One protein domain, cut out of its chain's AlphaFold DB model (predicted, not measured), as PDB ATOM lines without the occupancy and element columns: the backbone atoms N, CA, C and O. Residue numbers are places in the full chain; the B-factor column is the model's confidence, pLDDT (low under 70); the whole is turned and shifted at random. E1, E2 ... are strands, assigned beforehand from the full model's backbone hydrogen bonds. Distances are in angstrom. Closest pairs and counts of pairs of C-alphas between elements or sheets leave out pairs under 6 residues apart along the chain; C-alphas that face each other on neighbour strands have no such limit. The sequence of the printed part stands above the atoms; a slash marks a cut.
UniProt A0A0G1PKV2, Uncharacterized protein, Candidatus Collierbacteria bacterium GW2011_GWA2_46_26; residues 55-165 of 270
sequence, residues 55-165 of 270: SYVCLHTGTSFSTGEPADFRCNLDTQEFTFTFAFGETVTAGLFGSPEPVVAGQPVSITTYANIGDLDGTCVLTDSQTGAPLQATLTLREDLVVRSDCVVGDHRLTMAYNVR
ATOM      1  N   SER A  55     198.884 192.960 174.462       73.94
ATOM      2  CA  SER A  55     198.981 193.570 175.788       73.94
ATOM      3  C   SER A  55     198.822 195.090 175.709       73.94
ATOM      4  O   SER A  55     199.540 195.748 174.958       73.94
ATOM      5  N   TYR A  56     197.949 195.643 176.546       70.88
ATOM      6  CA  TYR A  56     197.702 197.074 176.725       70.88
ATOM      7  C   TYR A  56     198.057 197.466 178.157       70.88
ATOM      8  O   TYR A  56     197.782 196.709 179.084       70.88
ATOM      9  N   VAL A  57     198.697 198.618 178.354       64.44
ATOM     10  CA  VAL A  57     199.182 199.046 179.674       64.44
ATOM     11  C   VAL A  57     198.591 200.401 180.020       64.44
ATOM     12  O   VAL A  57     198.656 201.329 179.214       64.44
ATOM     13  N   CYS A  58     198.072 200.522 181.240       70.69
ATOM     14  CA  CYS A  58     197.794 201.810 181.855       70.69
ATOM     15  C   CYS A  58     198.889 202.111 182.880       70.69
ATOM     16  O   CYS A  58     198.937 201.496 183.945       70.69
ATOM     17  N   LEU A  59     199.799 203.026 182.532       58.75
ATOM     18  CA  LEU A  59     201.048 203.247 183.271       58.75
ATOM     19  C   LEU A  59     200.842 203.590 184.758       58.75
ATOM     20  O   LEU A  59     201.653 203.156 185.563       58.75
ATOM     21  N   HIS A  60     199.758 204.286 185.112       56.69
ATOM     22  CA  HIS A  60     199.490 204.777 186.475       56.69
ATOM     23  C   HIS A  60     198.716 203.809 187.376       56.69
ATOM     24  O   HIS A  60     198.569 204.056 188.561       56.69
ATOM     25  N   THR A  61     198.195 202.709 186.832       57.81
ATOM     26  CA  THR A  61     197.494 201.691 187.639       57.81
ATOM     27  C   THR A  61     198.306 200.405 187.750       57.81
ATOM     28  O   THR A  61     197.815 199.400 188.263       57.81
ATOM     29  N   GLY A  62     199.513 200.385 187.165       58.19
ATOM     30  CA  GLY A  62     200.350 199.192 187.040       58.19
ATOM     31  C   GLY A  62     199.670 198.019 186.318       58.19
ATOM     32  O   GLY A  62     200.196 196.907 186.321       58.19
ATOM     33  N   THR A  63     198.498 198.233 185.712       62.47
ATOM     34  CA  THR A  63     197.656 197.147 185.218       62.47
ATOM     35  C   THR A  63     197.934 196.899 183.740       62.47
ATOM     36  O   THR A  63     197.934 197.818 182.912       62.47
ATOM     37  N   SER A  64     198.193 195.634 183.407       64.44
ATOM     38  CA  SER A  64     198.339 195.171 182.025       64.44
ATOM     39  C   SER A  64     197.136 194.330 181.637       64.44
ATOM     40  O   SER A  64     196.702 193.479 182.406       64.44
ATOM     41  N   PHE A  65     196.612 194.554 180.439       67.44
ATOM     42  CA  PHE A  65     195.425 193.895 179.915       67.44
ATOM     43  C   PHE A  65     195.787 193.116 178.666       67.44
ATOM     44  O   PHE A  65     196.461 193.634 177.787       67.44
ATOM     45  N   SER A  66     195.317 191.882 178.574       64.88
ATOM     46  CA  SER A  66     195.489 191.002 177.429       64.88
ATOM     47  C   SER A  66     194.118 190.660 176.860       64.88
ATOM     48  O   SER A  66     193.297 190.016 177.517       64.88
ATOM     49  N   THR A  67     193.860 191.113 175.638       73.38
ATOM     50  CA  THR A  67     192.631 190.814 174.889       73.38
ATOM     51  C   THR A  67     192.966 190.598 173.411       73.38
ATOM     52  O   THR A  67     194.143 190.507 173.061       73.38
ATOM     53  N   GLY A  68     191.948 190.466 172.553       75.19
ATOM     54  CA  GLY A  68     192.116 190.449 171.099       75.19
ATOM     55  C   GLY A  68     192.725 191.750 170.556       75.19
ATOM     56  O   GLY A  68     193.354 192.514 171.280       75.19
ATOM     57  N   GLU A  69     192.523 192.037 169.271       78.56
ATOM     58  CA  GLU A  69     192.930 193.306 168.650       78.56
ATOM     59  C   GLU A  69     191.744 194.300 168.662       78.56
ATOM     60  O   GLU A  69     190.940 194.293 167.725       78.56
ATOM     61  N   PRO A  70     191.558 195.125 169.716       82.25
ATOM     62  CA  PRO A  70     190.590 196.216 169.713       82.25
ATOM     63  C   PRO A  70     190.944 197.263 168.650       82.25
ATOM     64  O   PRO A  70     192.105 197.471 168.301       82.25
ATOM     65  N   ALA A  71     189.917 197.961 168.173       85.31
ATOM     66  CA  ALA A  71     190.057 199.126 167.309       85.31
ATOM     67  C   ALA A  71     190.516 200.376 168.084       85.31
ATOM     68  O   ALA A  71     191.177 201.231 167.502       85.31
ATOM     69  N   ASP A  72     190.167 200.484 169.371       86.69
ATOM     70  CA  ASP A  72     190.572 201.586 170.253       86.69
ATOM     71  C   ASP A  72     190.740 201.110 171.706       86.69
ATOM     72  O   ASP A  72     190.026 200.212 172.166       86.69
ATOM     73  N   PHE A  73     191.664 201.736 172.435       86.12
ATOM     74  CA  PHE A  73     191.930 201.494 173.854       86.12
ATOM     75  C   PHE A  73     192.074 202.827 174.590       86.12
ATOM     76  O   PHE A  73     192.855 203.687 174.179       86.12
ATOM     77  N   ARG A  74     191.349 202.986 175.704       87.75
ATOM     78  CA  ARG A  74     191.364 204.206 176.525       87.75
ATOM     79  C   ARG A  74     191.522 203.887 178.001       87.75
ATOM     80  O   ARG A  74     190.961 202.909 178.487       87.75
ATOM     81  N   CYS A  75     192.237 204.763 178.701       83.75
ATOM     82  CA  CYS A  75     192.350 204.773 180.156       83.75
ATOM     83  C   CYS A  75     191.834 206.109 180.686       83.75
ATOM     84  O   CYS A  75     192.369 207.154 180.311       83.75
ATOM     85  N   ASN A  76     190.831 206.074 181.555       81.88
ATOM     86  CA  ASN A  76     190.424 207.216 182.354       81.88
ATOM     87  C   ASN A  76     191.108 207.114 183.719       81.88
ATOM     88  O   ASN A  76     190.767 206.250 184.521       81.88
ATOM     89  N   LEU A  77     192.095 207.978 183.953       72.69
ATOM     90  CA  LEU A  77     192.869 207.977 185.194       72.69
ATOM     91  C   LEU A  77     192.044 208.483 186.383       72.69
ATOM     92  O   LEU A  77     192.203 207.969 187.480       72.69
ATOM     93  N   ASP A  78     191.108 209.409 186.156       72.75
ATOM     94  CA  ASP A  78     190.283 209.978 187.228       72.75
ATOM     95  C   ASP A  78     189.303 208.947 187.808       72.75
ATOM     96  O   ASP A  78     188.950 209.002 188.986       72.75
ATOM     97  N   THR A  79     188.837 208.011 186.974       74.12
ATOM     98  CA  THR A  79     187.883 206.961 187.371       74.12
ATOM     99  C   THR A  79     188.505 205.570 187.461       74.12
ATOM    100  O   THR A  79     187.803 204.638 187.850       74.12
ATOM    101  N   GLN A  80     189.793 205.419 187.120       75.69
ATOM    102  CA  GLN A  80     190.487 204.130 186.972       75.69
ATOM    103  C   GLN A  80     189.725 203.139 186.060       75.69
ATOM    104  O   GLN A  80     189.719 201.922 186.272       75.69
ATOM    105  N   GLU A  81     189.059 203.670 185.029       81.94
ATOM    106  CA  GLU A  81     188.306 202.889 184.047       81.94
ATOM    107  C   GLU A  81     189.110 202.683 182.764       81.94
ATOM    108  O   GLU A  81     189.750 203.590 182.226       81.94
ATOM    109  N   PHE A  82     189.024 201.474 182.232       84.12
ATOM    110  CA  PHE A  82     189.686 201.041 181.013       84.12
ATOM    111  C   PHE A  82     188.630 200.592 180.024       84.12
ATOM    112  O   PHE A  82     187.803 199.741 180.352       84.12
ATOM    113  N   THR A  83     188.682 201.122 178.807       87.62
ATOM    114  CA  THR A  83     187.699 200.821 177.764       87.62
ATOM    115  C   THR A  83     188.394 200.270 176.532       87.62
ATOM    116  O   THR A  83     189.277 200.913 175.959       87.62
ATOM    117  N   PHE A  84     187.946 199.097 176.096       86.31
ATOM    118  CA  PHE A  84     188.342 198.450 174.850       86.31
ATOM    119  C   PHE A  84     187.183 198.539 173.871       86.31
ATOM    120  O   PHE A  84     186.109 198.015 174.156       86.31
ATOM    121  N   THR A  85     187.390 199.186 172.724       87.50
ATOM    122  CA  THR A  85     186.393 199.248 171.644       87.50
ATOM    123  C   THR A  85     186.833 198.346 170.506       87.50
ATOM    124  O   THR A  85     187.909 198.541 169.945       87.50
ATOM    125  N   PHE A  86     186.011 197.372 170.134       82.75
ATOM    126  CA  PHE A  86     186.273 196.459 169.022       82.75
ATOM    127  C   PHE A  86     185.599 196.954 167.737       82.75
ATOM    128  O   PHE A  86     184.647 197.736 167.762       82.75
ATOM    129  N   ALA A  87     186.093 196.487 166.586       73.69
ATOM    130  CA  ALA A  87     185.705 196.992 165.264       73.69
ATOM    131  C   ALA A  87     184.195 196.906 164.948       73.69
ATOM    132  O   ALA A  87     183.719 197.603 164.056       73.69
ATOM    133  N   PHE A  88     183.441 196.079 165.680       73.75
ATOM    134  CA  PHE A  88     182.007 195.858 165.478       73.75
ATOM    135  C   PHE A  88     181.111 196.561 166.512       73.75
ATOM    136  O   PHE A  88     179.943 196.210 166.646       73.75
ATOM    137  N   GLY A  89     181.630 197.565 167.229       73.50
ATOM    138  CA  GLY A  89     180.853 198.345 168.205       73.50
ATOM    139  C   GLY A  89     180.661 197.650 169.553       73.50
ATOM    140  O   GLY A  89     179.888 198.121 170.383       73.50
ATOM    141  N   GLU A  90     181.362 196.540 169.768       84.88
ATOM    142  CA  GLU A  90     181.477 195.892 171.067       84.88
ATOM    143  C   GLU A  90     182.446 196.703 171.918       84.88
ATOM    144  O   GLU A  90     183.553 197.030 171.479       84.88
ATOM    145  N   THR A  91     182.044 197.015 173.138       86.44
ATOM    146  CA  THR A  91     182.907 197.658 174.115       86.44
ATOM    147  C   THR A  91     182.966 196.821 175.373       86.44
ATOM    148  O   THR A  91     181.953 196.322 175.854       86.44
ATOM    149  N   VAL A  92     184.171 196.652 175.905       85.25
ATOM    150  CA  VAL A  92     184.391 196.077 177.232       85.25
ATOM    151  C   VAL A  92     184.993 197.170 178.087       85.25
ATOM    152  O   VAL A  92     186.020 197.741 177.715       85.25
ATOM    153  N   THR A  93     184.369 197.433 179.228       85.06
ATOM    154  CA  THR A  93     184.882 198.376 180.213       85.06
ATOM    155  C   THR A  93     185.142 197.650 181.523       85.06
ATOM    156  O   THR A  93     184.263 196.975 182.061       85.06
ATOM    157  N   ALA A  94     186.357 197.790 182.041       80.62
ATOM    158  CA  ALA A  94     186.703 197.396 183.400       80.62
ATOM    159  C   ALA A  94     187.063 198.637 184.210       80.62
ATOM    160  O   ALA A  94     187.785 199.492 183.721       80.62
ATOM    161  N   GLY A  95     186.584 198.716 185.445       76.69
ATOM    162  CA  GLY A  95     187.005 199.709 186.423       76.69
ATOM    163  C   GLY A  95     187.676 199.011 187.591       76.69
ATOM    164  O   GLY A  95     187.081 198.106 188.188       76.69
ATOM    165  N   LEU A  96     188.906 199.413 187.895       74.62
ATOM    166  CA  LEU A  96     189.551 199.086 189.159       74.62
ATOM    167  C   LEU A  96     189.196 200.213 190.125       74.62
ATOM    168  O   LEU A  96     189.576 201.343 189.907       74.62
ATOM    169  N   PHE A  97     188.435 199.937 191.172       71.88
ATOM    170  CA  PHE A  97     188.047 200.930 192.168       71.88
ATOM    171  C   PHE A  97     188.817 200.630 193.451       71.88
ATOM    172  O   PHE A  97     188.411 199.795 194.267       71.88
ATOM    173  N   GLY A  98     189.970 201.280 193.597       61.50
ATOM    174  CA  GLY A  98     190.823 201.197 194.777       61.50
ATOM    175  C   GLY A  98     191.286 202.591 195.177       61.50
ATOM    176  O   GLY A  98     191.979 203.259 194.420       61.50
ATOM    177  N   SER A  99     190.894 203.036 196.368       55.91
ATOM    178  CA  SER A  99     191.488 204.203 197.021       55.91
ATOM    179  C   SER A  99     192.120 203.739 198.334       55.91
ATOM    180  O   SER A  99     191.461 202.987 199.066       55.91
ATOM    181  N   PRO A 100     193.348 204.176 198.667       58.84
ATOM    182  CA  PRO A 100     194.189 205.130 197.928       58.84
ATOM    183  C   PRO A 100     195.052 204.483 196.827       58.84
ATOM    184  O   PRO A 100     195.409 203.313 196.919       58.84
ATOM    185  N   GLU A 101     195.405 205.272 195.807       62.69
ATOM    186  CA  GLU A 101     196.543 204.968 194.933       62.69
ATOM    187  C   GLU A 101     197.860 205.266 195.681       62.69
ATOM    188  O   GLU A 101     197.910 206.200 196.487       62.69
ATOM    189  N   PRO A 102     198.926 204.482 195.459       69.06
ATOM    190  CA  PRO A 102     198.955 203.298 194.614       69.06
ATOM    191  C   PRO A 102     198.350 202.097 195.349       69.06
ATOM    192  O   PRO A 102     198.300 202.046 196.580       69.06
ATOM    193  N   VAL A 103     197.945 201.084 194.592       75.56
ATOM    194  CA  VAL A 103     197.335 199.894 195.179       75.56
ATOM    195  C   VAL A 103     198.394 199.036 195.875       75.56
ATOM    196  O   VAL A 103     199.320 198.520 195.243       75.56
ATOM    197  N   VAL A 104     198.242 198.855 197.187       77.50
ATOM    198  CA  VAL A 104     199.140 198.023 197.999       77.50
ATOM    199  C   VAL A 104     198.543 196.631 198.182       77.50
ATOM    200  O   VAL A 104     197.352 196.466 198.453       77.50
ATOM    201  N   ALA A 105     199.384 195.603 198.090       76.06
ATOM    202  CA  ALA A 105     198.989 194.234 198.397       76.06
ATOM    203  C   ALA A 105     198.373 194.126 199.807       76.06
ATOM    204  O   ALA A 105     198.872 194.684 200.784       76.06
ATOM    205  N   GLY A 106     197.269 193.388 199.921       71.56
ATOM    206  CA  GLY A 106     196.498 193.301 201.165       71.56
ATOM    207  C   GLY A 106     195.396 194.356 201.315       71.56
ATOM    208  O   GLY A 106     194.543 194.196 202.190       71.56
ATOM    209  N   GLN A 107     195.340 195.378 200.455       73.69
ATOM    210  CA  GLN A 107     194.199 196.293 200.410       73.69
ATOM    211  C   GLN A 107     193.019 195.678 199.640       73.69
ATOM    212  O   GLN A 107     193.220 194.953 198.656       73.69
ATOM    213  N   PRO A 108     191.774 195.929 200.084       74.50
ATOM    214  CA  PRO A 108     190.599 195.567 199.310       74.50
ATOM    215  C   PRO A 108     190.458 196.507 198.111       74.50
ATOM    216  O   PRO A 108     190.475 197.726 198.265       74.50
ATOM    217  N   VAL A 109     190.249 195.935 196.931       77.06
ATOM    218  CA  VAL A 109     189.831 196.666 195.728       77.06
ATOM    219  C   VAL A 109     188.495 196.131 195.261       77.06
ATOM    220  O   VAL A 109     188.182 194.956 195.473       77.06
ATOM    221  N   SER A 110     187.707 196.976 194.609       79.69
ATOM    222  CA  SER A 110     186.526 196.516 193.885       79.69
ATOM    223  C   SER A 110     186.804 196.557 192.397       79.69
ATOM    224  O   SER A 110     187.267 197.569 191.893       79.69
ATOM    225  N   ILE A 111     186.532 195.468 191.691       80.69
ATOM    226  CA  ILE A 111     186.671 195.418 190.244       80.69
ATOM    227  C   ILE A 111     185.299 195.194 189.643       80.69
ATOM    228  O   ILE A 111     184.630 194.200 189.931       80.69
ATOM    229  N   THR A 112     184.889 196.132 188.800       83.25
ATOM    230  CA  THR A 112     183.662 196.002 188.021       83.25
ATOM    231  C   THR A 112     184.060 195.817 186.576       83.25
ATOM    232  O   THR A 112     184.884 196.559 186.051       83.25
ATOM    233  N   THR A 113     183.484 194.828 185.909       85.88
ATOM    234  CA  THR A 113     183.641 194.680 184.466       85.88
ATOM    235  C   THR A 113     182.275 194.499 183.847       85.88
ATOM    236  O   THR A 113     181.445 193.745 184.354       85.88
ATOM    237  N   TYR A 114     182.042 195.218 182.764       85.75
ATOM    238  CA  TYR A 114     180.841 195.115 181.963       85.75
ATOM    239  C   TYR A 114     181.221 195.192 180.490       85.75
ATOM    240  O   TYR A 114     182.287 195.685 180.116       85.75
ATOM    241  N   ALA A 115     180.353 194.656 179.649       87.25
ATOM    242  CA  ALA A 115     180.505 194.730 178.210       87.25
ATOM    243  C   ALA A 115     179.187 195.186 177.613       87.25
ATOM    244  O   ALA A 115     178.131 194.850 178.143       87.25
ATOM    245  N   ASN A 116     179.239 195.915 176.513       87.12
ATOM    246  CA  ASN A 116     178.052 196.363 175.811       87.12
ATOM    247  C   ASN A 116     178.263 196.297 174.294       87.12
ATOM    248  O   ASN A 116     179.390 196.356 173.803       87.12
ATOM    249  N   ILE A 117     177.174 196.126 173.548       85.25
ATOM    250  CA  ILE A 117     177.155 196.143 172.078       85.25
ATOM    251  C   ILE A 117     175.992 197.036 171.652       85.25
ATOM    252  O   ILE A 117     174.828 196.639 171.744       85.25
ATOM    253  N   GLY A 118     176.297 198.259 171.211       82.31
ATOM    254  CA  GLY A 118     175.268 199.290 171.047       82.31
ATOM    255  C   GLY A 118     174.540 199.540 172.372       82.31
ATOM    256  O   GLY A 118     175.190 199.839 173.370       82.31
ATOM    257  N   ASP A 119     173.216 199.356 172.378       80.31
ATOM    258  CA  ASP A 119     172.352 199.514 173.561       80.31
ATOM    259  C   ASP A 119     172.186 198.217 174.387       80.31
ATOM    260  O   ASP A 119     171.393 198.176 175.327       80.31
ATOM    261  N   LEU A 120     172.855 197.122 174.007       82.31
ATOM    262  CA  LEU A 120     172.774 195.852 174.730       82.31
ATOM    263  C   LEU A 120     173.845 195.778 175.809       82.31
ATOM    264  O   LEU A 120     175.031 195.808 175.488       82.31
ATOM    265  N   ASP A 121     173.420 195.561 177.050       85.88
ATOM    266  CA  ASP A 121     174.314 195.301 178.175       85.88
ATOM    267  C   ASP A 121     174.556 193.799 178.350       85.88
ATOM    268  O   ASP A 121     173.635 192.975 178.343       85.88
ATOM    269  N   GLY A 122     175.819 193.437 178.525       82.12
ATOM    270  CA  GLY A 122     176.262 192.104 178.894       82.12
ATOM    271  C   GLY A 122     176.687 192.021 180.347       82.12
ATOM    272  O   GLY A 122     176.966 193.013 181.018       82.12
ATOM    273  N   THR A 123     176.779 190.786 180.823       80.44
ATOM    274  CA  THR A 123     177.314 190.488 182.153       80.44
ATOM    275  C   THR A 123     178.681 189.846 182.015       80.44
ATOM    276  O   THR A 123     178.921 189.068 181.087       80.44
ATOM    277  N   CYS A 124     179.575 190.188 182.936       87.38
ATOM    278  CA  CYS A 124     180.917 189.638 182.999       87.38
ATOM    279  C   CYS A 124     181.095 188.832 184.278       87.38
ATOM    280  O   CYS A 124     180.588 189.200 185.340       87.38
ATOM    281  N   VAL A 125     181.840 187.739 184.176       87.38
ATOM    282  CA  VAL A 125     182.245 186.923 185.316       87.38
ATOM    283  C   VAL A 125     183.741 187.087 185.509       87.38
ATOM    284  O   VAL A 125     184.518 186.824 184.590       87.38
ATOM    285  N   LEU A 126     184.134 187.505 186.712       87.50
ATOM    286  CA  LEU A 126     185.531 187.572 187.117       87.50
ATOM    287  C   LEU A 126     185.980 186.219 187.661       87.50
ATOM    288  O   LEU A 126     185.295 185.601 188.476       87.50
ATOM    289  N   THR A 127     187.148 185.772 187.228       86.69
ATOM    290  CA  THR A 127     187.784 184.528 187.654       86.69
ATOM    291  C   THR A 127     189.271 184.752 187.876       86.69
ATOM    292  O   THR A 127     189.893 185.580 187.215       86.69
ATOM    293  N   ASP A 128     189.858 184.012 188.802       83.56
ATOM    294  CA  ASP A 128     191.306 183.860 188.867       83.56
ATOM    295  C   ASP A 128     191.723 182.947 187.710       83.56
ATOM    296  O   ASP A 128     191.265 181.809 187.604       83.56
ATOM    297  N   SER A 129     192.563 183.452 186.809       79.38
ATOM    298  CA  SER A 129     192.953 182.709 185.608       79.38
ATOM    299  C   SER A 129     193.827 181.484 185.897       79.38
ATOM    300  O   SER A 129     193.876 180.572 185.070       79.38
ATOM    301  N   GLN A 130     194.493 181.443 187.055       80.44
ATOM    302  CA  GLN A 130     195.342 180.324 187.451       80.44
ATOM    303  C   GLN A 130     194.516 179.189 188.056       80.44
ATOM    304  O   GLN A 130     194.750 178.017 187.759       80.44
ATOM    305  N   THR A 131     193.540 179.528 188.901       82.25
ATOM    306  CA  THR A 131     192.736 178.537 189.639       82.25
ATOM    307  C   THR A 131     191.380 178.246 188.993       82.25
ATOM    308  O   THR A 131     190.760 177.225 189.293       82.25
ATOM    309  N   GLY A 132     190.902 179.128 188.113       80.88
ATOM    310  CA  GLY A 132     189.562 179.088 187.525       80.88
ATOM    311  C   GLY A 132     188.440 179.436 188.510       80.88
ATOM    312  O   GLY A 132     187.264 179.313 188.163       80.88
ATOM    313  N   ALA A 133     188.771 179.836 189.742       84.25
ATOM    314  CA  ALA A 133     187.783 180.147 190.765       84.25
ATOM    315  C   ALA A 133     187.106 181.498 190.478       84.25
ATOM    316  O   ALA A 133     187.795 182.447 190.096       84.25
ATOM    317  N   PRO A 134     185.780 181.626 190.683       84.31
ATOM    318  CA  PRO A 134     185.105 182.909 190.563       84.31
ATOM    319  C   PRO A 134     185.620 183.875 191.630       84.31
ATOM    320  O   PRO A 134     185.725 183.528 192.809       84.31
ATOM    321  N   LEU A 135     185.920 185.098 191.209       82.38
ATOM    322  CA  LEU A 135     186.308 186.183 192.097       82.38
ATOM    323  C   LEU A 135     185.069 186.965 192.523       82.38
ATOM    324  O   LEU A 135     184.123 187.152 191.758       82.38
ATOM    325  N   GLN A 136     185.075 187.428 193.771       78.56
ATOM    326  CA  GLN A 136     184.091 188.401 194.234       78.56
ATOM    327  C   GLN A 136     184.396 189.769 193.620       78.56
ATOM    328  O   GLN A 136     185.548 190.065 193.320       78.56
ATOM    329  N   ALA A 137     183.371 190.613 193.471       69.75
ATOM    330  CA  ALA A 137     183.548 191.975 192.966       69.75
ATOM    331  C   ALA A 137     184.511 192.790 193.845       69.75
ATOM    332  O   ALA A 137     185.297 193.566 193.321       69.75
ATOM    333  N   THR A 138     184.498 192.572 195.163       75.94
ATOM    334  CA  THR A 138     185.511 193.099 196.084       75.94
ATOM    335  C   THR A 138     186.484 191.988 196.452       75.94
ATOM    336  O   THR A 138     186.070 190.933 196.931       75.94
ATOM    337  N   LEU A 139     187.776 192.223 196.248       74.12
ATOM    338  CA  LEU A 139     188.819 191.230 196.469       74.12
ATOM    339  C   LEU A 139     190.085 191.869 197.039       74.12
ATOM    340  O   LEU A 139     190.374 193.041 196.814       74.12
ATOM    341  N   THR A 140     190.838 191.094 197.813       74.00
ATOM    342  CA  THR A 140     192.136 191.518 198.345       74.00
ATOM    343  C   THR A 140     193.222 191.135 197.355       74.00
ATOM    344  O   THR A 140     193.429 189.945 197.102       74.00
ATOM    345  N   LEU A 141     193.919 192.130 196.808       71.25
ATOM    346  CA  LEU A 141     194.968 191.877 195.826       71.25
ATOM    347  C   LEU A 141     196.218 191.279 196.469       71.25
ATOM    348  O   LEU A 141     196.593 191.606 197.600       71.25
ATOM    349  N   ARG A 142     196.860 190.402 195.700       73.12
ATOM    350  CA  ARG A 142     198.137 189.750 195.992       73.12
ATOM    351  C   ARG A 142     199.074 189.987 194.811       73.12
ATOM    352  O   ARG A 142     198.607 190.299 193.719       73.12
ATOM    353  N   GLU A 143     200.372 189.830 195.043       66.69
ATOM    354  CA  GLU A 143     201.445 190.151 194.086       66.69
ATOM    355  C   GLU A 143     201.385 189.351 192.769       66.69
ATOM    356  O   GLU A 143     202.026 189.727 191.792       66.69
ATOM    357  N   ASP A 144     200.598 188.275 192.718       67.50
ATOM    358  CA  ASP A 144     200.510 187.319 191.613       67.50
ATOM    359  C   ASP A 144     199.095 187.147 191.033       67.50
ATOM    360  O   ASP A 144     198.862 186.233 190.234       67.50
ATOM    361  N   LEU A 145     198.133 187.997 191.414       73.69
ATOM    362  CA  LEU A 145     196.759 187.832 190.951       73.69
ATOM    363  C   LEU A 145     196.622 188.183 189.463       73.69
ATOM    364  O   LEU A 145     196.758 189.338 189.054       73.69
ATOM    365  N   VAL A 146     196.232 187.181 188.678       79.25
ATOM    366  CA  VAL A 146     195.862 187.342 187.270       79.25
ATOM    367  C   VAL A 146     194.360 187.158 187.136       79.25
ATOM    368  O   VAL A 146     193.848 186.037 187.223       79.25
ATOM    369  N   VAL A 147     193.649 188.255 186.908       81.44
ATOM    370  CA  VAL A 147     192.194 188.240 186.799       81.44
ATOM    371  C   VAL A 147     191.785 188.032 185.350       81.44
ATOM    372  O   VAL A 147     192.292 188.668 184.434       81.44
ATOM    373  N   ARG A 148     190.821 187.150 185.132       86.31
ATOM    374  CA  ARG A 148     190.160 186.941 183.853       86.31
ATOM    375  C   ARG A 148     188.700 187.347 183.970       86.31
ATOM    376  O   ARG A 148     187.994 186.888 184.859       86.31
ATOM    377  N   SER A 149     188.249 188.167 183.037       85.88
ATOM    378  CA  SER A 149     186.858 188.538 182.838       85.88
ATOM    379  C   SER A 149     186.334 187.909 181.552       85.88
ATOM    380  O   SER A 149     186.807 188.232 180.462       85.88
ATOM    381  N   ASP A 150     185.340 187.032 181.675       86.81
ATOM    382  CA  ASP A 150     184.578 186.508 180.540       86.81
ATOM    383  C   ASP A 150     183.203 187.178 180.504       86.81
ATOM    384  O   ASP A 150     182.424 187.064 181.451       86.81
ATOM    385  N   CYS A 151     182.903 187.874 179.413       84.44
ATOM    386  CA  CYS A 151     181.678 188.632 179.210       84.44
ATOM    387  C   CYS A 151     180.827 188.025 178.094       84.44
ATOM    388  O   CYS A 151     181.350 187.558 177.076       84.44
ATOM    389  N   VAL A 152     179.506 188.071 178.269       84.00
ATOM    390  CA  VAL A 152     178.541 187.636 177.252       84.00
ATOM    391  C   VAL A 152     177.546 188.755 176.981       84.00
ATOM    392  O   VAL A 152     176.884 189.229 177.905       84.00
ATOM    393  N   VAL A 153     177.429 189.147 175.710       82.88
ATOM    394  CA  VAL A 153     176.444 190.125 175.220       82.88
ATOM    395  C   VAL A 153     175.683 189.474 174.060       82.88
ATOM    396  O   VAL A 153     176.211 189.328 172.959       82.88
ATOM    397  N   GLY A 154     174.452 189.016 174.302       79.44
ATOM    398  CA  GLY A 154     173.725 188.196 173.323       79.44
ATOM    399  C   GLY A 154     174.498 186.915 172.973       79.44
ATOM    400  O   GLY A 154     174.835 186.138 173.864       79.44
ATOM    401  N   ASP A 155     174.805 186.714 171.688       79.19
ATOM    402  CA  ASP A 155     175.590 185.566 171.194       79.19
ATOM    403  C   ASP A 155     177.111 185.819 171.176       79.19
ATOM    404  O   ASP A 155     177.898 184.923 170.855       79.19
ATOM    405  N   HIS A 156     177.545 187.030 171.532       76.81
ATOM    406  CA  HIS A 156     178.948 187.425 171.519       76.81
ATOM    407  C   HIS A 156     179.625 187.060 172.837       76.81
ATOM    408  O   HIS A 156     179.069 187.248 173.923       76.81
ATOM    409  N   ARG A 157     180.853 186.544 172.737       80.19
ATOM    410  CA  ARG A 157     181.700 186.199 173.881       80.19
ATOM    411  C   ARG A 157     182.982 187.003 173.813       80.19
ATOM    412  O   ARG A 157     183.717 186.903 172.834       80.19
ATOM    413  N   LEU A 158     183.244 187.759 174.867       79.69
ATOM    414  CA  LEU A 158     184.407 188.626 174.988       79.69
ATOM    415  C   LEU A 158     185.215 188.158 176.193       79.69
ATOM    416  O   LEU A 158     184.667 188.002 177.280       79.69
ATOM    417  N   THR A 159     186.508 187.927 176.002       80.25
ATOM    418  CA  THR A 159     187.416 187.550 177.087       80.25
ATOM    419  C   THR A 159     188.493 188.612 177.219       80.25
ATOM    420  O   THR A 159     189.098 189.053 176.238       80.25
ATOM    421  N   MET A 160     188.743 189.000 178.460       77.62
ATOM    422  CA  MET A 160     189.820 189.894 178.839       77.62
ATOM    423  C   MET A 160     190.546 189.286 180.028       77.62
ATOM    424  O   MET A 160     189.915 188.843 180.980       77.62
ATOM    425  N   ALA A 161     191.869 189.266 179.990       78.12
ATOM    426  CA  ALA A 161     192.679 189.001 181.168       78.12
ATOM    427  C   ALA A 161     193.392 190.285 181.572       78.12
ATOM    428  O   ALA A 161     193.761 191.079 180.707       78.12
ATOM    429  N   TYR A 162     193.597 190.499 182.861       77.50
ATOM    430  CA  TYR A 162     194.395 191.598 183.360       77.50
ATOM    431  C   TYR A 162     195.220 191.193 184.575       77.50
ATOM    432  O   TYR A 162     194.768 190.455 185.450       77.50
ATOM    433  N   ASN A 163     196.454 191.686 184.606       74.94
ATOM    434  CA  ASN A 163     197.341 191.583 185.754       74.94
ATOM    435  C   ASN A 163     197.324 192.927 186.458       74.94
ATOM    436  O   ASN A 163     197.731 193.924 185.856       74.94
ATOM    437  N   VAL A 164     196.880 192.945 187.712       73.50
ATOM    438  CA  VAL A 164     196.965 194.139 188.554       73.50
ATOM    439  C   VAL A 164     198.313 194.104 189.256       73.50
ATOM    440  O   VAL A 164     198.552 193.230 190.089       73.50
ATOM    441  N   ARG A 165     199.211 195.031 188.917       73.38
ATOM    442  CA  ARG A 165     200.454 195.173 189.673       73.38
ATOM    443  C   ARG A 165     200.152 195.912 190.966       73.38
ATOM    444  O   ARG A 165     199.611 197.010 190.945       73.38
TER     445      ARG A 165
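AT A GLANCE: This is residues 55 to 165 of the 270 residues of an uncharacterized protein of Candidatus Collierbacteria bacterium GW2011_GWA2_46_26 (UniProt A0A0G1PKV2). Look for a flattened barrel of strands, nearly closed: E3, E4, E5 and E6 make one wall, E1, E2, E10 and E9 the opposite one, E7 joins E6 to E9, and a gap remains between E1 and E3. The short strand E8 sits by one end of E6, next to the loops at that end. The printed part has 111 residues, with ten named strands, E1 to E10 in order along the chain, and no named helix: the class is all strand. They form one branched, twisted sheet whose neighbours are antiparallel. The whole is compact, with a radius of gyration of the C-alphas of 13.3 A and spans of 38 by 29 by 22 A.

IN THESE COORDINATES: Begin with the longest strand, E6, residues 108 to 117: find C-alpha 108 at (190.599, 195.567, 199.310) and follow it 30.4 A to C-alpha 117 at (177.155, 196.143, 172.078). Beside it are E5, residues 90 to 97, 22.7 A; E7, residues 120 to 128, 26.2 A; and E8, residues 138 to 140. E4, residues 81 to 85, is the other neighbour of E5, and E3, residues 72 to 76, is the other neighbour of E4. Past E7 come E9, residues 146 to 153, 23.0 A; E10, residues 156 to 164, 25.7 A; E2, residues 63 to 67; and E1, residues 55 to 58. E10 ends at C-alpha 164, (196.965, 194.139, 188.554).

HOW THE PARTS SIT: E5 lies on one side of E6, with N 93 and O 114 2.9 A apart; E7 and E8 lie on the other side. This pairing is staggered: E8 pairs with residues 108 to 110, N 109 to O 139 at 2.9 A, and E7 with residues 114 to 117, N 122 to O 115 at 2.7 A. E3 to E7 form a meander, each strand the antiparallel neighbour of the one before; look at N 82 and O 94, 2.8 A, between E4 and E5, and N 74 and O 83, 2.9 A, between E3 and E4. From E7, N 127 to O 148, 2.8 A, leads to E9. E9 and E10 are a hairpin, with N 149 and O 160 2.7 A apart. E2 and E10 are antiparallel neighbours with N 66 and O 161 within hydrogen-bond range at 2.8 A, and E1 and E2 are a hairpin with N 56 and O 65 within hydrogen-bond range at 2.8 A. The closest C-alphas of the edge strands E1 and E3 are those of Cys 58 and Cys 75, 6.4 A apart.

THE WHOLE: The C-alphas farthest apart, of Phe 88 and Gly 106, stand 38.6 A from each other. The printed part has no cut, and no link is long. Its mean pLDDT is 77.5; look for values under 70 at residues 57, 59 to 66, 98 to 102, 137 and 143 to 144.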